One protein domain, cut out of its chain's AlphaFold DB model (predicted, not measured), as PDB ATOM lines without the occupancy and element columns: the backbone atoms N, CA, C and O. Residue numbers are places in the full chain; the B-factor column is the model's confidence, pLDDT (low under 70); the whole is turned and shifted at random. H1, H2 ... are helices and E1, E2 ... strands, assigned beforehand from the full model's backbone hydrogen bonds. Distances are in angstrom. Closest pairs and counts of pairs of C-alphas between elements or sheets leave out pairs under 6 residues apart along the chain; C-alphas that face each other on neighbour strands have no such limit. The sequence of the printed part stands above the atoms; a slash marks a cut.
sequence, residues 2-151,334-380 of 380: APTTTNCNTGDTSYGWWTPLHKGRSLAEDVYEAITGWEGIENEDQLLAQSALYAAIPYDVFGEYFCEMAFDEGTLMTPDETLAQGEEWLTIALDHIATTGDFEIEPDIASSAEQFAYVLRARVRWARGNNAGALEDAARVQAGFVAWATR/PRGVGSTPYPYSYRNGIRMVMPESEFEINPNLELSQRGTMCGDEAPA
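AT A GLANCE: This is residues 2 to 151 and 334 to 380 of the 380 residues of the protein "RagB/SusD family nutrient uptake outer membrane protein" of Gemmatimonas sp (UniProt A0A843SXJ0). The core is an up-and-down bundle of three helices, H2, H3 and H5, with H1 packed on H2 and the shorter H6 packed on H5, each at a shallow tilt to the helix it packs on. Short H4 and strand E1 lie close together to one side of the bundle, while H7 and the long loops of residues 334 to 380 gather beyond the end where H2 ends and H3 begins. Look for 197 printed residues with seven named helices and one named strand, in the order H1 H2 H3 H4 H5 H6 E1 H7; the class is mostly helix. The whole is compact, with a radius of gyration of the C-alphas of 18.2 A, and spans 53 by 36 by 35 A.

HOW THE PARTS SIT: Start at H2, residues 44 to 65, which touches three helices. H3, residues 79 to 100, touches it at a shallow tilt of 18 degrees, opposite ways; the closest C-alphas, of Ala 49 and Ala 93, are 4.2 A apart. H5, residues 113 to 127, touches H3, closest at the C-alphas of Leu 90 and Ala 117, 6.0 A, and touches H2 at Asp 60 and Val 124, with C-alphas 6.2 A apart. These three form an up and down bundle, each running against the one before it. H1, residues 19 to 36, forms a helical hairpin with H2, closest at the C-alphas of Arg 25 and Ala 55, 4.7 A, and is apart from H3 and H5. H6, residues 131 to 138, forms a hairpin with H5, closest at the C-alphas of Ala 122 and Ala 134, 4.1 A. H4, residues 106 to 109, touches no helix; its Ile 109 has its C-alpha 4.8 A from that of Trp 148 in E1, residues 146 to 149, which pairs with no named strand. H7, residues 356 to 361, also touches no helix. Every O i to N i+4 pair is within hydrogen-bond range in H1, H3, H5, H6 and H7; H2 has 16 of 18, and H4 is too short for one.

IN THESE COORDINATES: Find C-alpha 44 at (228.117, 136.938, 164.365); from there H2 runs 32.7 A to C-alpha 65 at (216.603, 166.444, 156.366). H3 is 31.9 A long, H1 25.7 A and H5 21.1 A. H7 ends at C-alpha 361, at (209.261, 164.504, 176.917).

THE WHOLE: The two farthest C-alphas, of Gly 40 and Gly 338, are 59.7 A apart. Residues 152 to 333 are cut out, and C-alphas 151 and 334 are 36.4 A apart across the cut. The link from H2 to H3 is long, and residues 37 to 42 stand free. Confidence is under 70 at residue 2, residues 334 to 349 and residues 375 to 380.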
ATOM      1  N   ALA A   2     206.851 170.639 161.524       59.91
ATOM      2  CA  ALA A   2     207.256 169.395 162.179       59.91
ATOM      3  C   ALA A   2     206.908 168.207 161.269       59.91
ATOM      4  O   ALA A   2     205.870 168.250 160.597       59.91
ATOM      5  N   PRO A   3     207.725 167.146 161.242       70.69
ATOM      6  CA  PRO A   3     207.395 165.955 160.485       70.69
ATOM      7  C   PRO A   3     206.155 165.284 161.080       70.69
ATOM      8  O   PRO A   3     205.818 165.413 162.257       70.69
ATOM      9  N   THR A   4     205.496 164.488 160.254       73.62
ATOM     10  CA  THR A   4     204.459 163.564 160.711       73.62
ATOM     11  C   THR A   4     205.073 162.501 161.626       73.62
ATOM     12  O   THR A   4     205.996 161.776 161.235       73.62
ATOM     13  N   THR A   5     204.516 162.399 162.835       80.69
ATOM     14  CA  THR A   5     204.809 161.377 163.854       80.69
ATOM     15  C   THR A   5     203.925 160.137 163.710       80.69
ATOM     16  O   THR A   5     203.892 159.261 164.568       80.69
ATOM     17  N   THR A   6     203.173 160.032 162.613       79.56
ATOM     18  CA  THR A   6     202.371 158.838 162.340       79.56
ATOM     19  C   THR A   6     203.244 157.710 161.783       79.56
ATOM     20  O   THR A   6     204.320 157.935 161.225       79.56
ATOM     21  N   ASN A   7     202.781 156.463 161.917       77.12
ATOM     22  CA  ASN A   7     203.437 155.335 161.254       77.12
ATOM     23  C   ASN A   7     203.332 155.464 159.718       77.12
ATOM     24  O   ASN A   7     202.359 156.010 159.187       77.12
ATOM     25  N   CYS A   8     204.301 154.883 159.002       70.88
ATOM     26  CA  CYS A   8     204.308 154.816 157.539       70.88
ATOM     27  C   CYS A   8     203.032 154.176 156.973       70.88
ATOM     28  O   CYS A   8     202.556 153.161 157.478       70.88
ATOM     29  N   ASN A   9     202.536 154.743 155.865       70.38
ATOM     30  CA  ASN A   9     201.492 154.177 155.000       70.38
ATOM     31  C   ASN A   9     200.214 153.703 155.725       70.38
ATOM     32  O   ASN A   9     199.574 152.734 155.315       70.38
ATOM     33  N   THR A  10     199.808 154.414 156.778       76.38
ATOM     34  CA  THR A  10     198.548 154.170 157.507       76.38
ATOM     35  C   THR A  10     197.291 154.638 156.755       76.38
ATOM     36  O   THR A  10     196.180 154.300 157.150       76.38
ATOM     37  N   GLY A  11     197.445 155.374 155.651       77.69
ATOM     38  CA  GLY A  11     196.364 155.901 154.807       77.69
ATOM     39  C   GLY A  11     196.852 156.220 153.392       77.69
ATOM     40  O   GLY A  11     197.993 155.904 153.059       77.69
ATOM     41  N   ASP A  12     196.031 156.843 152.543       74.38
ATOM     42  CA  ASP A  12     196.373 157.118 151.126       74.38
ATOM     43  C   ASP A  12     197.329 158.309 150.952       74.38
ATOM     44  O   ASP A  12     198.112 158.346 150.005       74.38
ATOM     45  N   THR A  13     197.330 159.228 151.922       70.88
ATOM     46  CA  THR A  13     198.211 160.409 151.980       70.88
ATOM     47  C   THR A  13     199.138 160.428 153.193       70.88
ATOM     48  O   THR A  13     199.969 161.320 153.306       70.88
ATOM     49  N   SER A  14     199.042 159.448 154.098       70.94
ATOM     50  CA  SER A  14     199.930 159.362 155.261       70.94
ATOM     51  C   SER A  14     201.375 159.110 154.838       70.94
ATOM     52  O   SER A  14     201.667 158.117 154.166       70.94
ATOM     53  N   TYR A  15     202.277 159.976 155.276       72.94
ATOM     54  CA  TYR A  15     203.717 159.746 155.259       72.94
ATOM     55  C   TYR A  15     204.168 159.576 156.715       72.94
ATOM     56  O   TYR A  15     203.553 160.146 157.615       72.94
ATOM     57  N   GLY A  16     205.190 158.765 156.972       76.88
ATOM     58  CA  GLY A  16     205.758 158.608 158.310       76.88
ATOM     59  C   GLY A  16     207.248 158.881 158.231       76.88
ATOM     60  O   GLY A  16     207.968 158.086 157.642       76.88
ATOM     61  N   TRP A  17     207.685 160.017 158.770       78.44
ATOM     62  CA  TRP A  17     209.095 160.426 158.727       78.44
ATOM     63  C   TRP A  17     209.768 160.214 160.075       78.44
ATOM     64  O   TRP A  17     210.897 159.760 160.127       78.44
ATOM     65  N   TRP A  18     209.062 160.484 161.171       86.19
ATOM     66  CA  TRP A  18     209.660 160.441 162.499       86.19
ATOM     67  C   TRP A  18     209.669 159.027 163.094       86.19
ATOM     68  O   TRP A  18     210.689 158.343 163.142       86.19
ATOM     69  N   THR A  19     208.492 158.541 163.492       88.62
ATOM     70  CA  THR A  19     208.339 157.276 164.222       88.62
ATOM     71  C   THR A  19     208.901 156.053 163.489       88.62
ATOM     72  O   THR A  19     209.532 155.228 164.144       88.62
ATOM     73  N   PRO A  20     208.702 155.873 162.169       89.00
ATOM     74  CA  PRO A  20     209.229 154.700 161.472       89.00
ATOM     75  C   PRO A  20     210.757 154.669 161.402       89.00
ATOM     76  O   PRO A  20     211.327 153.592 161.553       89.00
ATOM     77  N   LEU A  21     211.410 155.822 161.214       92.00
ATOM     78  CA  LEU A  21     212.872 155.907 161.173       92.00
ATOM     79  C   LEU A  21     213.477 155.660 162.558       92.00
ATOM     80  O   LEU A  21     214.383 154.842 162.669       92.00
ATOM     81  N   HIS A  22     212.917 156.252 163.621       92.44
ATOM     82  CA  HIS A  22     213.368 155.961 164.989       92.44
ATOM     83  C   HIS A  22     213.168 154.495 165.381       92.44
ATOM     84  O   HIS A  22     214.053 153.913 165.997       92.44
ATOM     85  N   LYS A  23     212.042 153.875 164.995       91.94
ATOM     86  CA  LYS A  23     211.822 152.436 165.215       91.94
ATOM     87  C   LYS A  23     212.836 151.579 164.469       91.94
ATOM     88  O   LYS A  23     213.309 150.603 165.031       91.94
ATOM     89  N   GLY A  24     213.138 151.923 163.215       93.38
ATOM     90  CA  GLY A  24     214.155 151.223 162.429       93.38
ATOM     91  C   GLY A  24     215.534 151.321 163.077       93.38
ATOM     92  O   GLY A  24     216.183 150.299 163.257       93.38
ATOM     93  N   ARG A  25     215.919 152.535 163.493       95.69
ATOM     94  CA  ARG A  25     217.172 152.819 164.202       95.69
ATOM     95  C   ARG A  25     217.287 152.015 165.496       95.69
ATOM     96  O   ARG A  25     218.172 151.185 165.607       95.69
ATOM     97  N   SER A  26     216.348 152.216 166.424       95.81
ATOM     98  CA  SER A  26     216.382 151.573 167.744       95.81
ATOM     99  C   SER A  26     216.324 150.052 167.632       95.81
ATOM    100  O   SER A  26     217.056 149.381 168.337       95.81
ATOM    101  N   LEU A  27     215.545 149.491 166.698       97.19
ATOM    102  CA  LEU A  27     215.560 148.044 166.476       97.19
ATOM    103  C   LEU A  27     216.937 147.545 166.012       97.19
ATOM    104  O   LEU A  27     217.368 146.485 166.448       97.19
ATOM    105  N   ALA A  28     217.601 148.265 165.108       98.00
ATOM    106  CA  ALA A  28     218.916 147.873 164.613       98.00
ATOM    107  C   ALA A  28     219.991 147.961 165.712       98.00
ATOM    108  O   ALA A  28     220.800 147.044 165.842       98.00
ATOM    109  N   GLU A  29     219.951 149.015 166.528       98.25
ATOM    110  CA  GLU A  29     220.837 149.209 167.685       98.25
ATOM    111  C   GLU A  29     220.594 148.132 168.760       98.25
ATOM    112  O   GLU A  29     221.533 147.444 169.156       98.25
ATOM    113  N   ASP A  30     219.336 147.881 169.139       97.81
ATOM    114  CA  ASP A  30     218.966 146.844 170.114       97.81
ATOM    115  C   ASP A  30     219.401 145.441 169.651       97.81
ATOM    116  O   ASP A  30     219.848 144.617 170.452       97.81
ATOM    117  N   VAL A  31     219.262 145.139 168.353       97.62
ATOM    118  CA  VAL A  31     219.707 143.859 167.778       97.62
ATOM    119  C   VAL A  31     221.230 143.743 167.830       97.62
ATOM    120  O   VAL A  31     221.735 142.685 168.205       97.62
ATOM    121  N   TYR A  32     221.958 144.813 167.503       98.44
ATOM    122  CA  TYR A  32     223.416 144.843 167.594       98.44
ATOM    123  C   TYR A  32     223.895 144.571 169.033       98.44
ATOM    124  O   TYR A  32     224.750 143.708 169.261       98.44
ATOM    125  N   GLU A  33     223.300 145.252 170.019       97.75
ATOM    126  CA  GLU A  33     223.598 145.040 171.440       97.75
ATOM    127  C   GLU A  33     223.266 143.614 171.896       97.75
ATOM    128  O   GLU A  33     224.063 142.975 172.588       97.75
ATOM    129  N   ALA A  34     222.109 143.085 171.485       97.00
ATOM    130  CA  ALA A  34     221.683 141.738 171.846       97.00
ATOM    131  C   ALA A  34     222.634 140.659 171.310       97.00
ATOM    132  O   ALA A  34     222.959 139.728 172.046       97.00
ATOM    133  N   ILE A  35     223.097 140.791 170.060       97.50
ATOM    134  CA  ILE A  35     224.063 139.865 169.452       97.50
ATOM    135  C   ILE A  35     225.384 139.904 170.227       97.50
ATOM    136  O   ILE A  35     225.867 138.858 170.646       97.50
ATOM    137  N   THR A  36     225.904 141.101 170.516       96.56
ATOM    138  CA  THR A  36     227.163 141.277 171.268       96.56
ATOM    139  C   THR A  36     227.080 140.704 172.694       96.56
ATOM    140  O   THR A  36     228.088 140.331 173.296       96.56
ATOM    141  N   GLY A  37     225.876 140.628 173.267       95.31
ATOM    142  CA  GLY A  37     225.635 140.084 174.603       95.31
ATOM    143  C   GLY A  37     225.590 138.554 174.697       95.31
ATOM    144  O   GLY A  37     225.508 138.029 175.813       95.31
ATOM    145  N   TRP A  38     225.599 137.826 173.577       94.31
ATOM    146  CA  TRP A  38     225.474 136.365 173.540       94.31
ATOM    147  C   TRP A  38     226.736 135.707 172.977       94.31
ATOM    148  O   TRP A  38     227.375 136.218 172.071       94.31
ATOM    149  N   GLU A  39     227.077 134.523 173.487       93.44
ATOM    150  CA  GLU A  39     228.208 133.740 172.980       93.44
ATOM    151  C   GLU A  39     227.749 132.674 171.973       93.44
ATOM    152  O   GLU A  39     226.674 132.083 172.112       93.44
ATOM    153  N   GLY A  40     228.615 132.352 171.008       92.88
ATOM    154  CA  GLY A  40     228.425 131.212 170.106       92.88
ATOM    155  C   GLY A  40     227.401 131.444 168.995       92.88
ATOM    156  O   GLY A  40     226.818 130.476 168.502       92.88
ATOM    157  N   ILE A  41     227.176 132.700 168.606       95.31
ATOM    158  CA  ILE A  41     226.344 133.048 167.455       95.31
ATOM    159  C   ILE A  41     227.084 132.676 166.166       95.31
ATOM    160  O   ILE A  41     228.235 133.043 165.944       95.31
ATOM    161  N   GLU A  42     226.417 131.925 165.296       95.25
ATOM    162  CA  GLU A  42     226.930 131.638 163.958       95.25
ATOM    163  C   GLU A  42     226.825 132.890 163.073       95.25
ATOM    164  O   GLU A  42     225.787 133.550 163.059       95.25
ATOM    165  N   ASN A  43     227.886 133.200 162.319       95.06
ATOM    166  CA  ASN A  43     227.988 134.394 161.464       95.06
ATOM    167  C   ASN A  43     227.784 135.719 162.227       95.06
ATOM    168  O   ASN A  43     227.213 136.667 161.690       95.06
ATOM    169  N   GLU A  44     228.256 135.781 163.474       97.19
ATOM    170  CA  GLU A  44     228.117 136.938 164.365       97.19
ATOM    171  C   GLU A  44     228.532 138.258 163.695       97.19
ATOM    172  O   GLU A  44     227.714 139.170 163.600       97.19
ATOM    173  N   ASP A  45     229.742 138.333 163.127       97.75
ATOM    174  CA  ASP A  45     230.230 139.528 162.426       97.75
ATOM    175  C   ASP A  45     229.340 139.939 161.245       97.75
ATOM    176  O   ASP A  45     229.107 141.125 161.025       97.75
ATOM    177  N   GLN A  46     228.787 138.983 160.496       97.62
ATOM    178  CA  GLN A  46     227.879 139.292 159.390       97.62
ATOM    179  C   GLN A  46     226.584 139.942 159.905       97.62
ATOM    180  O   GLN A  46     226.099 140.915 159.326       97.62
ATOM    181  N   LEU A  47     226.025 139.424 161.003       97.62
ATOM    182  CA  LEU A  47     224.805 139.957 161.614       97.62
ATOM    183  C   LEU A  47     225.041 141.324 162.272       97.62
ATOM    184  O   LEU A  47     224.196 142.217 162.146       97.62
ATOM    185  N   LEU A  48     226.190 141.513 162.926       98.50
ATOM    186  CA  LEU A  48     226.600 142.801 163.492       98.50
ATOM    187  C   LEU A  48     226.825 143.841 162.390       98.50
ATOM    188  O   LEU A  48     226.286 144.942 162.486       98.50
ATOM    189  N   ALA A  49     227.507 143.477 161.299       98.56
ATOM    190  CA  ALA A  49     227.681 144.341 160.131       98.56
ATOM    191  C   ALA A  49     226.340 144.801 159.542       98.56
ATOM    192  O   ALA A  49     226.145 145.990 159.285       98.56
ATOM    193  N   GLN A  50     225.392 143.877 159.350       97.75
ATOM    194  CA  GLN A  50     224.056 144.215 158.853       97.75
ATOM    195  C   GLN A  50     223.314 145.143 159.815       97.75
ATOM    196  O   GLN A  50     222.734 146.138 159.381       97.75
ATOM    197  N   SER A  51     223.345 144.846 161.114       98.25
ATOM    198  CA  SER A  51     222.669 145.658 162.131       98.25
ATOM    199  C   SER A  51     223.241 147.077 162.173       98.25
ATOM    200  O   SER A  51     222.483 148.042 162.119       98.25
ATOM    201  N   ALA A  52     224.568 147.217 162.133       98.75
ATOM    202  CA  ALA A  52     225.247 148.508 162.073       98.75
ATOM    203  C   ALA A  52     224.897 149.306 160.798       98.75
ATOM    204  O   ALA A  52     224.612 150.503 160.874       98.75
ATOM    205  N   LEU A  53     224.814 148.651 159.628       98.12
ATOM    206  CA  LEU A  53     224.346 149.297 158.392       98.12
ATOM    207  C   LEU A  53     222.922 149.842 158.531       98.12
ATOM    208  O   LEU A  53     222.648 150.978 158.139       98.12
ATOM    209  N   TYR A  54     222.010 149.049 159.098       97.56
ATOM    210  CA  TYR A  54     220.625 149.475 159.301       97.56
ATOM    211  C   TYR A  54     220.478 150.572 160.360       97.56
ATOM    212  O   TYR A  54     219.603 151.426 160.201       97.56
ATOM    213  N   ALA A  55     221.339 150.597 161.381       98.38
ATOM    214  CA  ALA A  55     221.388 151.667 162.375       98.38
ATOM    215  C   ALA A  55     221.836 153.001 161.756       98.38
ATOM    216  O   ALA A  55     221.256 154.044 162.059       98.38
ATOM    217  N   ALA A  56     222.796 152.975 160.824       98.50
ATOM    218  CA  ALA A  56     223.317 154.177 160.174       98.50
ATOM    219  C   ALA A  56     222.303 154.910 159.275       98.50
ATOM    220  O   ALA A  56     222.304 156.141 159.214       98.50
ATOM    221  N   ILE A  57     221.441 154.176 158.561       97.31
ATOM    222  CA  ILE A  57     220.544 154.749 157.537       97.31
ATOM    223  C   ILE A  57     219.609 155.835 158.108       97.31
ATOM    224  O   ILE A  57     219.480 156.895 157.492       97.31
ATOM    225  N   PRO A  58     218.943 155.641 159.263       96.75
ATOM    226  CA  PRO A  58     218.171 156.707 159.891       96.75
ATOM    227  C   PRO A  58     218.991 157.954 160.229       96.75
ATOM    228  O   PRO A  58     218.485 159.049 160.010       96.75
ATOM    229  N   TYR A  59     220.234 157.822 160.711       97.88
ATOM    230  CA  TYR A  59     221.090 158.978 161.009       97.88
ATOM    231  C   TYR A  59     221.444 159.783 159.753       97.88
ATOM    232  O   TYR A  59     221.389 161.009 159.800       97.88
ATOM    233  N   ASP A  60     221.718 159.118 158.624       95.69
ATOM    234  CA  ASP A  60     221.885 159.767 157.311       95.69
ATOM    235  C   ASP A  60     220.646 160.614 156.963       95.69
ATOM    236  O   ASP A  60     220.724 161.831 156.779       95.69
ATOM    237  N   VAL A  61     219.455 160.001 157.001       93.25
ATOM    238  CA  VAL A  61     218.199 160.710 156.706       93.25
ATOM    239  C   VAL A  61     217.950 161.856 157.688       93.25
ATOM    240  O   VAL A  61     217.564 162.949 157.276       93.25
ATOM    241  N   PHE A  62     218.147 161.641 158.986       94.00
ATOM    242  CA  PHE A  62     217.918 162.682 159.979       94.00
ATOM    243  C   PHE A  62     218.887 163.851 159.801       94.00
ATOM    244  O   PHE A  62     218.442 164.994 159.725       94.00
ATOM    245  N   GLY A  63     220.179 163.580 159.641       92.75
ATOM    246  CA  GLY A  63     221.197 164.611 159.477       92.75
ATOM    247  C   GLY A  63     221.066 165.410 158.175       92.75
ATOM    248  O   GLY A  63     221.372 166.601 158.136       92.75
ATOM    249  N   GLU A  64     220.548 164.818 157.098       89.06
ATOM    250  CA  GLU A  64     220.302 165.573 155.866       89.06
ATOM    251  C   GLU A  64     219.024 166.423 155.924       89.06
ATOM    252  O   GLU A  64     219.006 167.568 155.453       89.06
ATOM    253  N   TYR A  65     217.945 165.873 156.487       87.19
ATOM    254  CA  TYR A  65     216.603 166.444 156.366       87.19
ATOM    255  C   TYR A  65     216.147 167.265 157.564       87.19
ATOM    256  O   TYR A  65     215.243 168.092 157.405       87.19
ATOM    257  N   PHE A  66     216.737 167.064 158.738       88.56
ATOM    258  CA  PHE A  66     216.381 167.758 159.967       88.56
ATOM    259  C   PHE A  66     217.477 168.726 160.368       88.56
ATOM    260  O   PHE A  66     218.661 168.446 160.218       88.56
ATOM    261  N   CYS A  67     217.080 169.899 160.851       86.31
ATOM    262  CA  CYS A  67     218.045 170.871 161.343       86.31
ATOM    263  C   CYS A  67     218.504 170.573 162.763       86.31
ATOM    264  O   CYS A  67     219.514 171.108 163.193       86.31
ATOM    265  N   GLU A  68     217.762 169.746 163.488       89.94
ATOM    266  CA  GLU A  68     218.020 169.426 164.880       89.94
ATOM    267  C   GLU A  68     217.476 168.038 165.184       89.94
ATOM    268  O   GLU A  68     216.420 167.661 164.669       89.94
ATOM    269  N   MET A  69     218.192 167.307 166.029       94.25
ATOM    270  CA  MET A  69     217.801 165.983 166.495       94.25
ATOM    271  C   MET A  69     218.187 165.804 167.957       94.25
ATOM    272  O   MET A  69     219.040 166.514 168.479       94.25
ATOM    273  N   ALA A  70     217.577 164.828 168.608       95.19
ATOM    274  CA  ALA A  70     218.069 164.247 169.844       95.19
ATOM    275  C   ALA A  70     217.749 162.752 169.808       95.19
ATOM    276  O   ALA A  70     216.741 162.338 169.227       95.19
ATOM    277  N   PHE A  71     218.609 161.948 170.418       94.94
ATOM    278  CA  PHE A  71     218.480 160.497 170.446       94.94
ATOM    279  C   PHE A  71     218.620 160.011 171.883       94.94
ATOM    280  O   PHE A  71     219.449 160.540 172.615       94.94
ATOM    281  N   ASP A  72     217.787 159.048 172.283       92.62
ATOM    282  CA  ASP A  72     217.888 158.328 173.564       92.62
ATOM    283  C   ASP A  72     217.956 159.251 174.792       92.62
ATOM    284  O   ASP A  72     218.832 159.138 175.644       92.62
ATOM    285  N   GLU A  73     217.025 160.212 174.850       91.56
ATOM    286  CA  GLU A  73     216.982 161.280 175.864       91.56
ATOM    287  C   GLU A  73     218.252 162.155 175.896       91.56
ATOM    288  O   GLU A  73     218.507 162.852 176.868       91.56
ATOM    289  N   GLY A  74     219.059 162.163 174.837       94.12
ATOM    290  CA  GLY A  74     220.279 162.958 174.726       94.12
ATOM    291  C   GLY A  74     220.044 164.463 174.577       94.12
ATOM    292  O   GLY A  74     218.916 164.959 174.517       94.12
ATOM    293  N   THR A  75     221.145 165.212 174.508       95.44
ATOM    294  CA  THR A  75     221.125 166.654 174.228       95.44
ATOM    295  C   THR A  75     220.786 166.938 172.767       95.44
ATOM    296  O   THR A  75     220.883 166.061 171.913       95.44
ATOM    297  N   LEU A  76     220.425 168.189 172.470       95.06
ATOM    298  CA  LEU A  76     220.173 168.630 171.101       95.06
ATOM    299  C   LEU A  76     221.449 168.515 170.259       95.06
ATOM    300  O   LEU A  76     222.510 168.966 170.687       95.06
ATOM    301  N   MET A  77     221.313 167.950 169.068       95.38
ATOM    302  CA  MET A  77     222.378 167.715 168.103       95.38
ATOM    303  C   MET A  77     222.127 168.510 166.827       95.38
ATOM    304  O   MET A  77     220.991 168.649 166.362       95.38
ATOM    305  N   THR A  78     223.215 168.995 166.247       93.50
ATOM    306  CA  THR A  78     223.263 169.603 164.921       93.50
ATOM    307  C   THR A  78     223.154 168.545 163.812       93.50
ATOM    308  O   THR A  78     223.294 167.338 164.056       93.50
ATOM    309  N   PRO A  79     222.940 168.976 162.557       91.62
ATOM    310  CA  PRO A  79     222.945 168.086 161.402       91.62
ATOM    311  C   PRO A  79     224.278 167.347 161.219       91.62
ATOM    312  O   PRO A  79     224.262 166.143 160.985       91.62
ATOM    313  N   ASP A  80     225.424 168.023 161.384       93.94
ATOM    314  CA  ASP A  80     226.741 167.371 161.276       93.94
ATOM    315  C   ASP A  80     226.969 166.348 162.393       93.94
ATOM    316  O   ASP A  80     227.397 165.233 162.110       93.94
ATOM    317  N   GLU A  81     226.615 166.669 163.641       96.75
ATOM    318  CA  GLU A  81     226.715 165.716 164.758       96.75
ATOM    319  C   GLU A  81     225.827 164.485 164.531       96.75
ATOM    320  O   GLU A  81     226.224 163.364 164.842       96.75
ATOM    321  N   THR A  82     224.642 164.673 163.942       97.25
ATOM    322  CA  THR A  82     223.743 163.568 163.576       97.25
ATOM    323  C   THR A  82     224.346 162.704 162.467       97.25
ATOM    324  O   THR A  82     224.363 161.479 162.576       97.25
ATOM    325  N   LEU A  83     224.894 163.324 161.417       97.44
ATOM    326  CA  LEU A  83     225.598 162.614 160.347       97.44
ATOM    327  C   LEU A  83     226.843 161.883 160.873       97.44
ATOM    328  O   LEU A  83     227.155 160.791 160.402       97.44
ATOM    329  N   ALA A  84     227.528 162.441 161.874       98.31
ATOM    330  CA  ALA A  84     228.684 161.817 162.507       98.31
ATOM    331  C   ALA A  84     228.340 160.484 163.179       98.31
ATOM    332  O   ALA A  84     229.112 159.537 163.051       98.31
ATOM    333  N   GLN A  85     227.170 160.384 163.821       98.38
ATOM    334  CA  GLN A  85     226.676 159.113 164.367       98.38
ATOM    335  C   GLN A  85     226.441 158.077 163.260       98.38
ATOM    336  O   GLN A  85     226.827 156.918 163.392       98.38
ATOM    337  N   GLY A  86     225.869 158.499 162.129       98.50
ATOM    338  CA  GLY A  86     225.721 157.631 160.957       98.50
ATOM    339  C   GLY A  86     227.066 157.132 160.417       98.50
ATOM    340  O   GLY A  86     227.207 155.951 160.110       98.50
ATOM    341  N   GLU A  87     228.076 158.003 160.336       98.75
ATOM    342  CA  GLU A  87     229.431 157.627 159.909       98.75
ATOM    343  C   GLU A  87     230.113 156.641 160.870       98.75
ATOM    344  O   GLU A  87     230.819 155.735 160.416       98.75
ATOM    345  N   GLU A  88     229.905 156.798 162.178       98.81
ATOM    346  CA  GLU A  88     230.420 155.879 163.196       98.81
ATOM    347  C   GLU A  88     229.830 154.476 163.012       98.81
ATOM    348  O   GLU A  88     230.585 153.514 162.857       98.81
ATOM    349  N   TRP A  89     228.506 154.363 162.877       98.88
ATOM    350  CA  TRP A  89     227.842 153.088 162.586       98.88
ATOM    351  C   TRP A  89     228.301 152.450 161.269       98.88
ATOM    352  O   TRP A  89     228.508 151.240 161.202       98.88
ATOM    353  N   LEU A  90     228.531 153.247 160.221       98.88
ATOM    354  CA  LEU A  90     229.074 152.742 158.952       98.88
ATOM    355  C   LEU A  90     230.518 152.250 159.086       98.88
ATOM    356  O   LEU A  90     230.925 151.325 158.384       98.88
ATOM    357  N   THR A  91     231.296 152.856 159.978       98.88
ATOM    358  CA  THR A  91     232.661 152.415 160.274       98.88
ATOM    359  C   THR A  91     232.648 151.102 161.050       98.88
ATOM    360  O   THR A  91     233.336 150.175 160.639       98.88
ATOM    361  N   ILE A  92     231.782 150.974 162.061       98.88
ATOM    362  CA  ILE A  92     231.540 149.711 162.776       98.88
ATOM    363  C   ILE A  92     231.137 148.600 161.795       98.88
ATOM    364  O   ILE A  92     231.686 147.499 161.835       98.88
ATOM    365  N   ALA A  93     230.218 148.887 160.867       98.88
ATOM    366  CA  ALA A  93     229.815 147.921 159.851       98.88
ATOM    367  C   ALA A  93     230.998 147.449 158.993       98.88
ATOM    368  O   ALA A  93     231.160 146.249 158.775       98.88
ATOM    369  N   LEU A  94     231.834 148.379 158.523       98.88
ATOM    370  CA  LEU A  94     233.016 148.063 157.719       98.88
ATOM    371  C   LEU A  94     234.073 147.275 158.502       98.88
ATOM    372  O   LEU A  94     234.712 146.404 157.916       98.88
ATOM    373  N   ASP A  95     234.228 147.514 159.805       98.75
ATOM    374  CA  ASP A  95     235.144 146.747 160.657       98.75
ATOM    375  C   ASP A  95     234.702 145.275 160.787       98.75
ATOM    376  O   ASP A  95     235.520 144.354 160.671       98.75
ATOM    377  N   HIS A  96     233.398 145.028 160.934       98.75
ATOM    378  CA  HIS A  96     232.848 143.669 160.903       98.75
ATOM    379  C   HIS A  96     232.957 143.026 159.513       98.75
ATOM    380  O   HIS A  96     233.358 141.865 159.400       98.75
ATOM    381  N   ILE A  97     232.676 143.779 158.441       98.75
ATOM    382  CA  ILE A  97     232.849 143.314 157.051       98.75
ATOM    383  C   ILE A  97     234.307 142.923 156.786       98.75
ATOM    384  O   ILE A  97     234.564 141.883 156.184       98.75
ATOM    385  N   ALA A  98     235.277 143.687 157.293       98.50
ATOM    386  CA  ALA A  98     236.695 143.359 157.168       98.50
ATOM    387  C   ALA A  98     237.069 142.031 157.857       98.50
ATOM    388  O   ALA A  98     238.027 141.373 157.445       98.50
ATOM    389  N   THR A  99     236.311 141.622 158.879       97.81
ATOM    390  CA  THR A  99     236.517 140.366 159.613       97.81
ATOM    391  C   THR A  99     235.841 139.180 158.925       97.81
ATOM    392  O   THR A  99     236.454 138.121 158.773       97.81
ATOM    393  N   THR A 100     234.592 139.344 158.478       97.31
ATOM    394  CA  THR A 100     233.794 138.259 157.876       97.31
ATOM    395  C   THR A 100     234.023 138.088 156.365       97.31
ATOM    396  O   THR A 100     233.812 137.001 155.825       97.31
ATOM    397  N   GLY A 101     234.546 139.119 155.695       98.12
ATOM    398  CA  GLY A 101     234.600 139.238 154.237       98.12
ATOM    399  C   GLY A 101     233.339 139.895 153.670       98.12
ATOM    400  O   GLY A 101     232.329 140.003 154.355       98.12
ATOM    401  N   ASP A 102     233.384 140.350 152.414       98.25
ATOM    402  CA  ASP A 102     232.193 140.899 151.754       98.25
ATOM    403  C   ASP A 102     231.128 139.812 151.533       98.25
ATOM    404  O   ASP A 102     231.441 138.650 151.252       98.25
ATOM    405  N   PHE A 103     229.861 140.198 151.654       98.06
ATOM    406  CA  PHE A 103     228.723 139.293 151.568       98.06
ATOM    407  C   PHE A 103     227.502 139.973 150.953       98.06
ATOM    408  O   PHE A 103     227.340 141.191 150.996       98.06
ATOM    409  N   GLU A 104     226.601 139.159 150.419       97.44
ATOM    410  CA  GLU A 104     225.287 139.594 149.955       97.44
ATOM    411  C   GLU A 104     224.337 139.793 151.150       97.44
ATOM    412  O   GLU A 104     224.236 138.936 152.033       97.44
ATOM    413  N   ILE A 105     223.630 140.924 151.194       96.31
ATOM    414  CA  ILE A 105     222.574 141.188 152.183       96.31
ATOM    415  C   ILE A 105     221.263 140.797 151.533       96.31
ATOM    416  O   ILE A 105     220.774 141.603 150.756       96.31
ATOM    417  N   GLU A 106     220.705 139.629 151.873       87.12
ATOM    418  CA  GLU A 106     219.486 139.044 151.276       87.12
ATOM    419  C   GLU A 106     219.513 139.003 149.721       87.12
ATOM    420  O   GLU A 106     220.049 139.888 149.063       87.12
ATOM    421  N   PRO A 107     218.891 138.023 149.051       77.19
ATOM    422  CA  PRO A 107     219.028 137.875 147.593       77.19
ATOM    423  C   PRO A 107     218.509 139.062 146.745       77.19
ATOM    424  O   PRO A 107     218.706 139.082 145.534       77.19
ATOM    425  N   ASP A 108     217.855 140.058 147.359       85.31
ATOM    426  CA  ASP A 108     217.226 141.193 146.676       85.31
ATOM    427  C   ASP A 108     217.558 142.577 147.278       85.31
ATOM    428  O   ASP A 108     216.994 143.578 146.820       85.31
ATOM    429  N   ILE A 109     218.416 142.680 148.309       95.94
ATOM    430  CA  ILE A 109     218.748 143.987 148.918       95.94
ATOM    431  C   ILE A 109     220.064 144.521 148.367       95.94
ATOM    432  O   ILE A 109     220.044 145.579 147.744       95.94
ATOM    433  N   ALA A 110     221.189 143.837 148.566       97.81
ATOM    434  CA  ALA A 110     222.478 144.299 148.055       97.81
ATOM    435  C   ALA A 110     223.418 143.128 147.777       97.81
ATOM    436  O   ALA A 110     223.648 142.296 148.650       97.81
ATOM    437  N   SER A 111     224.037 143.127 146.597       97.50
ATOM    438  CA  SER A 111     225.009 142.102 146.192       97.50
ATOM    439  C   SER A 111     226.351 142.175 146.934       97.50
ATOM    440  O   SER A 111     227.160 141.262 146.810       97.50
ATOM    441  N   SER A 112     226.599 143.267 147.662       98.38
ATOM    442  CA  SER A 112     227.835 143.548 148.396       98.38
ATOM    443  C   SER A 112     227.523 144.475 149.570       98.38
ATOM    444  O   SER A 112     227.104 145.624 149.377       98.38
ATOM    445  N   ALA A 113     227.698 143.968 150.786       98.62
ATOM    446  CA  ALA A 113     227.585 144.732 152.021       98.62
ATOM    447  C   ALA A 113     228.676 145.805 152.100       98.62
ATOM    448  O   ALA A 113     228.407 146.923 152.542       98.62
ATOM    449  N   GLU A 114     229.879 145.492 151.611       98.75
ATOM    450  CA  GLU A 114     231.010 146.416 151.573       98.75
ATOM    451  C   GLU A 114     230.699 147.639 150.698       98.75
ATOM    452  O   GLU A 114     230.795 148.781 151.150       98.75
ATOM    453  N   GLN A 115     230.246 147.424 149.460       98.81
ATOM    454  CA  GLN A 115     229.879 148.532 148.575       98.81
ATOM    455  C   GLN A 115     228.658 149.297 149.089       98.81
ATOM    456  O   GLN A 115     228.596 150.515 148.922       98.81
ATOM    457  N   PHE A 116     227.713 148.626 149.762       98.69
ATOM    458  CA  PHE A 116     226.586 149.316 150.388       98.69
ATOM    459  C   PHE A 116     227.065 150.293 151.466       98.69
ATOM    460  O   PHE A 116     226.686 151.468 151.446       98.69
ATOM    461  N   ALA A 117     227.952 149.831 152.349       98.81
ATOM    462  CA  ALA A 117     228.562 150.654 153.384       98.81
ATOM    463  C   ALA A 117     229.340 151.834 152.785       98.81
ATOM    464  O   ALA A 117     229.182 152.969 153.236       98.81
ATOM    465  N   TYR A 118     230.127 151.597 151.731       98.88
ATOM    466  CA  TYR A 118     230.908 152.648 151.081       98.88
ATOM    467  C   TYR A 118     230.051 153.699 150.376       98.88
ATOM    468  O   TYR A 118     230.356 154.882 150.502       98.88
ATOM    469  N   VAL A 119     228.956 153.332 149.697       98.75
ATOM    470  CA  VAL A 119     228.048 154.339 149.114       98.75
ATOM    471  C   VAL A 119     227.440 155.215 150.209       98.75
ATOM    472  O   VAL A 119     227.472 156.442 150.100       98.75
ATOM    473  N   LEU A 120     226.917 154.605 151.280       98.56
ATOM    474  CA  LEU A 120     226.321 155.351 152.390       98.56
ATOM    475  C   LEU A 120     227.352 156.242 153.095       98.56
ATOM    476  O   LEU A 120     227.055 157.394 153.401       98.56
ATOM    477  N   ARG A 121     228.580 155.760 153.315       98.81
ATOM    478  CA  ARG A 121     229.608 156.549 154.010       98.81
ATOM    479  C   ARG A 121     230.187 157.648 153.131       98.81
ATOM    480  O   ARG A 121     230.385 158.753 153.628       98.81
ATOM    481  N   ALA A 122     230.350 157.402 151.829       98.75
ATOM    482  CA  ALA A 122     230.707 158.439 150.864       98.75
ATOM    483  C   ALA A 122     229.668 159.565 150.854       98.75
ATOM    484  O   ALA A 122     230.032 160.739 150.904       98.75
ATOM    485  N   ARG A 123     228.378 159.210 150.853       97.62
ATOM    486  CA  ARG A 123     227.265 160.157 150.958       97.62
ATOM    487  C   ARG A 123     227.320 160.969 152.248       97.62
ATOM    488  O   ARG A 123     227.291 162.194 152.178       97.62
ATOM    489  N   VAL A 124     227.400 160.303 153.401       97.56
ATOM    490  CA  VAL A 124     227.434 160.970 154.710       97.56
ATOM    491  C   VAL A 124     228.629 161.917 154.781       97.56
ATOM    492  O   VAL A 124     228.469 163.095 155.080       97.56
ATOM    493  N   ARG A 125     229.825 161.452 154.411       97.81
ATOM    494  CA  ARG A 125     231.040 162.278 154.390       97.81
ATOM    495  C   ARG A 125     230.937 163.446 153.425       97.81
ATOM    496  O   ARG A 125     231.369 164.541 153.769       97.81
ATOM    497  N   TRP A 126     230.338 163.234 152.254       96.19
ATOM    498  CA  TRP A 126     230.042 164.311 151.320       96.19
ATOM    499  C   TRP A 126     229.120 165.333 151.990       96.19
ATOM    500  O   TRP A 126     229.515 166.487 152.101       96.19
ATOM    501  N   ALA A 127     227.979 164.934 152.555       92.81
ATOM    502  CA  ALA A 127     227.042 165.839 153.227       92.81
ATOM    503  C   ALA A 127     227.659 166.624 154.408       92.81
ATOM    504  O   ALA A 127     227.238 167.748 154.678       92.81
ATOM    505  N   ARG A 128     228.677 166.058 155.069       93.25
ATOM    506  CA  ARG A 128     229.458 166.682 156.153       93.25
ATOM    507  C   ARG A 128     230.601 167.600 155.685       93.25
ATOM    508  O   ARG A 128     231.292 168.180 156.513       93.25
ATOM    509  N   GLY A 129     230.870 167.680 154.381       92.62
ATOM    510  CA  GLY A 129     232.013 168.424 153.829       92.62
ATOM    511  C   GLY A 129     233.363 167.691 153.930       92.62
ATOM    512  O   GLY A 129     234.405 168.233 153.552       92.62
ATOM    513  N   ASN A 130     233.389 166.427 154.378       96.31
ATOM    514  CA  ASN A 130     234.583 165.575 154.357       96.31
ATOM    515  C   ASN A 130     234.833 165.018 152.943       96.31
ATOM    516  O   ASN A 130     234.707 163.822 152.671       96.31
ATOM    517  N   ASN A 131     235.209 165.910 152.029       96.50
ATOM    518  CA  ASN A 131     235.365 165.605 150.608       96.50
ATOM    519  C   ASN A 131     236.454 164.552 150.336       96.50
ATOM    520  O   ASN A 131     236.286 163.698 149.469       96.50
ATOM    521  N   ALA A 132     237.553 164.566 151.097       98.25
ATOM    522  CA  ALA A 132     238.628 163.587 150.935       98.25
ATOM    523  C   ALA A 132     238.169 162.166 151.302       98.25
ATOM    524  O   ALA A 132     238.382 161.234 150.529       98.25
ATOM    525  N   GLY A 133     237.494 162.006 152.447       98.50
ATOM    526  CA  GLY A 133     236.942 160.713 152.851       98.50
ATOM    527  C   GLY A 133     235.802 160.248 151.942       98.50
ATOM    528  O   GLY A 133     235.686 159.057 151.669       98.50
ATOM    529  N   ALA A 134     234.994 161.181 151.429       98.56
ATOM    530  CA  ALA A 134     233.945 160.871 150.461       98.56
ATOM    531  C   ALA A 134     234.514 160.302 149.152       98.56
ATOM    532  O   ALA A 134     233.996 159.308 148.649       98.56
ATOM    533  N   LEU A 135     235.599 160.887 148.626       98.62
ATOM    534  CA  LEU A 135     236.301 160.371 147.445       98.62
ATOM    535  C   LEU A 135     236.914 158.989 147.688       98.62
ATOM    536  O   LEU A 135     236.822 158.126 146.815       98.62
ATOM    537  N   GLU A 136     237.525 158.772 148.855       98.69
ATOM    538  CA  GLU A 136     238.118 157.478 149.200       98.69
ATOM    539  C   GLU A 136     237.071 156.360 149.204       98.69
ATOM    540  O   GLU A 136     237.300 155.314 148.595       98.69
ATOM    541  N   ASP A 137     235.921 156.593 149.839       98.88
ATOM    542  CA  ASP A 137     234.833 155.616 149.892       98.88
ATOM    543  C   ASP A 137     234.162 155.444 148.521       98.88
ATOM    544  O   ASP A 137     233.933 154.319 148.078       98.88
ATOM    545  N   ALA A 138     233.912 156.536 147.791       98.69
ATOM    546  CA  ALA A 138     233.310 156.481 146.459       98.69
ATOM    547  C   ALA A 138     234.159 155.673 145.461       98.69
ATOM    548  O   ALA A 138     233.612 154.986 144.597       98.69
ATOM    549  N   ALA A 139     235.489 155.703 145.592       98.06
ATOM    550  CA  ALA A 139     236.404 154.921 144.760       98.06
ATOM    551  C   ALA A 139     236.339 153.400 145.013       98.06
ATOM    552  O   ALA A 139     236.911 152.632 144.237       98.06
ATOM    553  N   ARG A 140     235.662 152.949 146.079       98.44
ATOM    554  CA  ARG A 140     235.471 151.523 146.400       98.44
ATOM    555  C   ARG A 140     234.249 150.903 145.729       98.44
ATOM    556  O   ARG A 140     234.093 149.686 145.762       98.44
ATOM    557  N   VAL A 141     233.395 151.716 145.114       98.62
ATOM    558  CA  VAL A 141     232.131 151.275 144.518       98.62
ATOM    559  C   VAL A 141     232.311 151.005 143.029       98.62
ATOM    560  O   VAL A 141     232.990 151.748 142.322       98.62
ATOM    561  N   GLN A 142     231.689 149.936 142.540       98.06
ATOM    562  CA  GLN A 142     231.730 149.542 141.136       98.06
ATOM    563  C   GLN A 142     230.486 150.033 140.387       98.06
ATOM    564  O   GLN A 142     229.380 150.077 140.934       98.06
ATOM    565  N   ALA A 143     230.652 150.358 139.103       97.69
ATOM    566  CA  ALA A 143     229.531 150.686 138.228       97.69
ATOM    567  C   ALA A 143     228.514 149.530 138.185       97.69
ATOM    568  O   ALA A 143     228.883 148.356 138.128       97.69
ATOM    569  N   GLY A 144     227.225 149.866 138.214       97.19
ATOM    570  CA  GLY A 144     226.126 148.901 138.273       97.19
ATOM    571  C   GLY A 144     225.724 148.463 139.686       97.19
ATOM    572  O   GLY A 144     224.682 147.826 139.826       97.19
ATOM    573  N   PHE A 145     226.477 148.821 140.734       98.56
ATOM    574  CA  PHE A 145     226.087 148.513 142.111       98.56
ATOM    575  C   PHE A 145     224.813 149.265 142.527       98.56
ATOM    576  O   PHE A 145     224.707 150.483 142.347       98.56
ATOM    577  N   VAL A 146     223.860 148.546 143.128       98.19
ATOM    578  CA  VAL A 146     222.649 149.112 143.732       98.19
ATOM    579  C   VAL A 146     222.298 148.337 144.998       98.19
ATOM    580  O   VAL A 146     222.268 147.107 144.983       98.19
ATOM    581  N   ALA A 147     221.975 149.066 146.064       98.19
ATOM    582  CA  ALA A 147     221.317 148.548 147.252       98.19
ATOM    583  C   ALA A 147     219.866 149.047 147.317       98.19
ATOM    584  O   ALA A 147     219.580 150.231 147.098       98.19
ATOM    585  N   TRP A 148     218.936 148.148 147.626       97.56
ATOM    586  CA  TRP A 148     217.502 148.355 147.460       97.56
ATOM    587  C   TRP A 148     216.753 148.466 148.787       97.56
ATOM    588  O   TRP A 148     216.816 147.594 149.646       97.56
ATOM    589  N   ALA A 149     215.895 149.477 148.903       93.81
ATOM    590  CA  ALA A 149     214.770 149.429 149.824       93.81
ATOM    591  C   ALA A 149     213.651 148.583 149.195       93.81
ATOM    592  O   ALA A 149     212.901 149.062 148.333       93.81
ATOM    593  N   THR A 150     213.542 147.325 149.629       93.75
ATOM    594  CA  THR A 150     212.599 146.366 149.042       93.75
ATOM    595  C   THR A 150     211.141 146.749 149.287       93.75
ATOM    596  O   THR A 150     210.786 147.289 150.345       93.75
ATOM    597  N   ARG A 151     210.276 146.456 148.312       92.56
ATOM    598  CA  ARG A 151     208.832 146.714 148.335       92.56
ATOM    599  C   ARG A 151     208.057 145.448 147.996       92.56
ATOM    600  O   ARG A 151     208.598 144.484 147.477       92.56
ATOM    601  N   PRO A 334     215.556 181.158 149.199       57.06
ATOM    602  CA  PRO A 334     216.034 182.387 149.780       57.06
ATOM    603  C   PRO A 334     215.849 182.245 151.283       57.06
ATOM    604  O   PRO A 334     214.744 182.307 151.831       57.06
ATOM    605  N   ARG A 335     216.967 181.959 151.939       63.97
ATOM    606  CA  ARG A 335     217.043 181.814 153.381       63.97
ATOM    607  C   ARG A 335     216.581 183.121 154.000       63.97
ATOM    608  O   ARG A 335     216.923 184.205 153.528       63.97
ATOM    609  N   GLY A 336     215.726 183.033 155.009       55.28
ATOM    610  CA  GLY A 336     215.230 184.239 155.666       55.28
ATOM    611  C   GLY A 336     214.136 185.018 154.927       55.28
ATOM    612  O   GLY A 336     213.690 186.030 155.470       55.28
ATOM    613  N   VAL A 337     213.702 184.617 153.720       56.00
ATOM    614  CA  VAL A 337     212.786 185.433 152.900       56.00
ATOM    615  C   VAL A 337     211.667 184.611 152.255       56.00
ATOM    616  O   VAL A 337     211.876 183.563 151.654       56.00
ATOM    617  N   GLY A 338     210.453 185.160 152.303       52.09
ATOM    618  CA  GLY A 338     209.292 184.646 151.578       52.09
ATOM    619  C   GLY A 338     208.395 183.716 152.396       52.09
ATOM    620  O   GLY A 338     208.682 183.335 153.525       52.09
ATOM    621  N   SER A 339     207.252 183.380 151.809       52.44
ATOM    622  CA  SER A 339     206.302 182.384 152.306       52.44
ATOM    623  C   SER A 339     205.904 181.519 151.124       52.44
ATOM    624  O   SER A 339     205.661 182.062 150.043       52.44
ATOM    625  N   THR A 340     205.800 180.201 151.294       50.47
ATOM    626  CA  THR A 340     205.200 179.407 150.216       50.47
ATOM    627  C   THR A 340     203.718 179.772 150.064       50.47
ATOM    628  O   THR A 340     203.101 180.228 151.026       50.47
ATOM    629  N   PRO A 341     203.113 179.574 148.883       44.09
ATOM    630  CA  PRO A 341     201.679 179.821 148.681       44.09
ATOM    631  C   PRO A 341     200.744 178.915 149.500       44.09
ATOM    632  O   PRO A 341     199.534 179.129 149.514       44.09
ATOM    633  N   TYR A 342     201.291 177.918 150.194       49.16
ATOM    634  CA  TYR A 342     200.584 177.107 151.178       49.16
ATOM    635  C   TYR A 342     200.906 177.616 152.595       49.16
ATOM    636  O   TYR A 342     201.997 178.143 152.806       49.16
ATOM    637  N   PRO A 343     200.013 177.455 153.594       45.75
ATOM    638  CA  PRO A 343     200.207 177.942 154.970       45.75
ATOM    639  C   PRO A 343     201.276 177.150 155.755       45.75
ATOM    640  O   PRO A 343     201.155 176.944 156.961       45.75
ATOM    641  N   TYR A 344     202.315 176.685 155.070       44.66
ATOM    642  CA  TYR A 344     203.472 176.007 155.621       44.66
ATOM    643  C   TYR A 344     204.564 177.043 155.869       44.66
ATOM    644  O   TYR A 344     205.060 177.696 154.946       44.66
ATOM    645  N   SER A 345     204.921 177.212 157.142       45.72
ATOM    646  CA  SER A 345     206.060 178.043 157.522       45.72
ATOM    647  C   SER A 345     207.315 177.173 157.524       45.72
ATOM    648  O   SER A 345     207.560 176.373 158.434       45.72
ATOM    649  N   TYR A 346     208.123 177.315 156.478       49.44
ATOM    650  CA  TYR A 346     209.549 177.045 156.591       49.44
ATOM    651  C   TYR A 346     210.081 178.203 157.434       49.44
ATOM    652  O   TYR A 346     210.067 179.341 156.975       49.44
ATOM    653  N   ARG A 347     210.406 177.966 158.712       51.25
ATOM    654  CA  ARG A 347     210.929 178.991 159.637       51.25
ATOM    655  C   ARG A 347     212.344 179.401 159.207       51.25
ATOM    656  O   ARG A 347     213.298 179.095 159.904       51.25
ATOM    657  N   ASN A 348     212.479 179.978 158.015       49.44
ATOM    658  CA  ASN A 348     213.734 180.215 157.296       49.44
ATOM    659  C   ASN A 348     214.550 178.947 156.965       49.44
ATOM    660  O   ASN A 348     215.597 179.051 156.339       49.44
ATOM    661  N   GLY A 349     214.063 177.756 157.337       54.34
ATOM    662  CA  GLY A 349     214.800 176.502 157.224       54.34
ATOM    663  C   GLY A 349     214.564 175.752 155.913       54.34
ATOM    664  O   GLY A 349     213.434 175.411 155.565       54.34
ATOM    665  N   ILE A 350     215.669 175.395 155.264       71.88
ATOM    666  CA  ILE A 350     215.803 174.358 154.224       71.88
ATOM    667  C   ILE A 350     215.735 172.931 154.787       71.88
ATOM    668  O   ILE A 350     216.024 171.980 154.080       71.88
ATOM    669  N   ARG A 351     215.423 172.764 156.072       81.00
ATOM    670  CA  ARG A 351     215.363 171.490 156.796       81.00
ATOM    671  C   ARG A 351     214.131 171.482 157.702       81.00
ATOM    672  O   ARG A 351     213.593 172.534 158.057       81.00
ATOM    673  N   MET A 352     213.653 170.292 158.046       82.06
ATOM    674  CA  MET A 352     212.562 170.103 159.001       82.06
ATOM    675  C   MET A 352     213.048 170.347 160.432       82.06
ATOM    676  O   MET A 352     214.213 170.136 160.754       82.06
ATOM    677  N   VAL A 353     212.132 170.772 161.296       84.94
ATOM    678  CA  VAL A 353     212.371 170.872 162.743       84.94
ATOM    679  C   VAL A 353     211.944 169.580 163.425       84.94
ATOM    680  O   VAL A 353     210.981 168.945 162.986       84.94
ATOM    681  N   MET A 354     212.601 169.227 164.526       89.00
ATOM    682  CA  MET A 354     212.199 168.096 165.362       89.00
ATOM    683  C   MET A 354     210.758 168.299 165.898       89.00
ATOM    684  O   MET A 354     210.324 169.449 166.108       89.00
ATOM    685  N   PRO A 355     209.952 167.225 166.065       88.38
ATOM    686  CA  PRO A 355     208.626 167.331 166.662       88.38
ATOM    687  C   PRO A 355     208.659 168.000 168.028       88.38
ATOM    688  O   PRO A 355     209.526 167.737 168.850       88.38
ATOM    689  N   GLU A 356     207.660 168.840 168.277       89.31
ATOM    690  CA  GLU A 356     207.495 169.542 169.552       89.31
ATOM    691  C   GLU A 356     207.429 168.580 170.743       89.31
ATOM    692  O   GLU A 356     208.052 168.845 171.764       89.31
ATOM    693  N   SER A 357     206.788 167.420 170.565       88.50
ATOM    694  CA  SER A 357     206.676 166.390 171.598       88.50
ATOM    695  C   SER A 357     208.023 165.907 172.133       88.50
ATOM    696  O   SER A 357     208.099 165.551 173.300       88.50
ATOM    697  N   GLU A 358     209.086 165.909 171.324       91.25
ATOM    698  CA  GLU A 358     210.417 165.480 171.778       91.25
ATOM    699  C   GLU A 358     211.002 166.451 172.807       91.25
ATOM    700  O   GLU A 358     211.599 166.024 173.788       91.25
ATOM    701  N   PHE A 359     210.758 167.754 172.643       92.81
ATOM    702  CA  PHE A 359     211.160 168.772 173.620       92.81
ATOM    703  C   PHE A 359     210.310 168.730 174.894       92.81
ATOM    704  O   PHE A 359     210.749 169.199 175.938       92.81
ATOM    705  N   GLU A 360     209.081 168.215 174.815       92.50
ATOM    706  CA  GLU A 360     208.192 168.086 175.973       92.50
ATOM    707  C   GLU A 360     208.532 166.866 176.837       92.50
ATOM    708  O   GLU A 360     208.351 166.914 178.054       92.50
ATOM    709  N   ILE A 361     208.988 165.769 176.218       92.69
ATOM    710  CA  ILE A 361     209.261 164.504 176.917       92.69
ATOM    711  C   ILE A 361     210.731 164.325 177.304       92.69
ATOM    712  O   ILE A 361     210.997 163.639 178.289       92.69
ATOM    713  N   ASN A 362     211.675 164.917 176.565       95.19
ATOM    714  CA  ASN A 362     213.099 164.789 176.852       95.19
ATOM    715  C   ASN A 362     213.518 165.792 177.948       95.19
ATOM    716  O   ASN A 362     213.518 167.000 177.694       95.19
ATOM    717  N   PRO A 363     213.927 165.332 179.146       95.69
ATOM    718  CA  PRO A 363     214.282 166.215 180.260       95.69
ATOM    719  C   PRO A 363     215.555 167.044 180.023       95.69
ATOM    720  O   PRO A 363     215.826 167.961 180.796       95.69
ATOM    721  N   ASN A 364     216.337 166.728 178.986       96.44
ATOM    722  CA  ASN A 364     217.555 167.447 178.619       96.44
ATOM    723  C   ASN A 364     217.312 168.566 177.595       96.44
ATOM    724  O   ASN A 364     218.269 169.221 177.172       96.44
ATOM    725  N   LEU A 365     216.055 168.795 177.205       96.19
ATOM    726  CA  LEU A 365     215.665 169.792 176.216       96.19
ATOM    727  C   LEU A 365     214.658 170.802 176.774       96.19
ATOM    728  O   LEU A 365     213.895 170.534 177.698       96.19
ATOM    729  N   GLU A 366     214.625 171.975 176.153       94.94
ATOM    730  CA  GLU A 366     213.619 173.008 176.372       94.94
ATOM    731  C   GLU A 366     212.952 173.374 175.044       94.94
ATOM    732  O   GLU A 366     213.622 173.551 174.028       94.94
ATOM    733  N   LEU A 367     211.635 173.611 175.047       91.38
ATOM    734  CA  LEU A 367     210.898 174.036 173.844       91.38
ATOM    735  C   LEU A 367     211.457 175.329 173.209       91.38
ATOM    736  O   LEU A 367     211.293 175.561 172.010       91.38
ATOM    737  N   SER A 368     212.140 176.162 174.000       91.50
ATOM    738  CA  SER A 368     212.854 177.365 173.552       91.50
ATOM    739  C   SER A 368     213.969 177.063 172.539       91.50
ATOM    740  O   SER A 368     214.306 177.930 171.733       91.50
ATOM    741  N   GLN A 369     214.512 175.844 172.550       90.44
ATOM    742  CA  GLN A 369     215.574 175.393 171.656       90.44
ATOM    743  C   GLN A 369     215.050 174.941 170.287       90.44
ATOM    744  O   GLN A 369     215.835 174.754 169.366       90.44
ATOM    745  N   ARG A 370     213.735 174.785 170.111       87.75
ATOM    746  CA  ARG A 370     213.175 174.257 168.867       87.75
ATOM    747  C   ARG A 370     213.384 175.193 167.675       87.75
ATOM    748  O   ARG A 370     212.854 176.308 167.622       87.75
ATOM    749  N   GLY A 371     214.062 174.677 166.661       83.12
ATOM    750  CA  GLY A 371     214.465 175.355 165.442       83.12
ATOM    751  C   GLY A 371     215.693 176.248 165.607       83.12
ATOM    752  O   GLY A 371     215.986 177.004 164.685       83.12
ATOM    753  N   THR A 372     216.410 176.213 166.736       86.06
ATOM    754  CA  THR A 372     217.607 177.059 166.909       86.06
ATOM    755  C   THR A 372     218.778 176.592 166.047       86.06
ATOM    756  O   THR A 372     219.597 177.419 165.658       86.06
ATOM    757  N   MET A 373     218.806 175.311 165.669       85.81
ATOM    758  CA  MET A 373     219.818 174.739 164.770       85.81
ATOM    759  C   MET A 373     219.418 174.810 163.281       85.81
ATOM    760  O   MET A 373     220.154 174.365 162.406       85.81
ATOM    761  N   CYS A 374     218.269 175.415 162.957       76.88
ATOM    762  CA  CYS A 374     217.820 175.687 161.582       76.88
ATOM    763  C   CYS A 374     218.495 176.923 160.945       76.88
ATOM    764  O   CYS A 374     217.995 177.421 159.936       76.88
ATOM    765  N   GLY A 375     219.577 177.436 161.541       67.19
ATOM    766  CA  GLY A 375     220.294 178.625 161.073       67.19
ATOM    767  C   GLY A 375     220.861 178.506 159.651       67.19
ATOM    768  O   GLY A 375     220.913 177.426 159.067       67.19
ATOM    769  N   ASP A 376     221.300 179.644 159.104       55.56
ATOM    770  CA  ASP A 376     221.699 179.837 157.698       55.56
ATOM    771  C   ASP A 376     223.003 179.129 157.276       55.56
ATOM    772  O   ASP A 376     223.575 179.464 156.241       55.56
ATOM    773  N   GLU A 377     223.495 178.153 158.035       49.44
ATOM    774  CA  GLU A 377     224.742 177.474 157.699       49.44
ATOM    775  C   GLU A 377     224.529 176.598 156.455       49.44
ATOM    776  O   GLU A 377     223.823 175.584 156.458       49.44
ATOM    777  N   ALA A 378     225.101 177.039 155.335       39.19
ATOM    778  CA  ALA A 378     225.471 176.130 154.266       39.19
ATOM    779  C   ALA A 378     226.462 175.110 154.859       39.19
ATOM    780  O   ALA A 378     227.373 175.529 155.579       39.19
ATOM    781  N   PRO A 379     226.303 173.796 154.624       42.34
ATOM    782  CA  PRO A 379     227.383 172.871 154.935       42.34
ATOM    783  C   PRO A 379     228.627 173.279 154.133       42.34
ATOM    784  O   PRO A 379     228.508 173.677 152.973       42.34
ATOM    785  N   ALA A 380     229.778 173.248 154.809       36.25
ATOM    786  CA  ALA A 380     231.083 173.668 154.302       36.25
ATOM    787  C   ALA A 380     231.579 172.850 153.101       36.25
ATOM    788  O   ALA A 380     231.257 171.640 153.023       36.25
TER     789      ALA A 380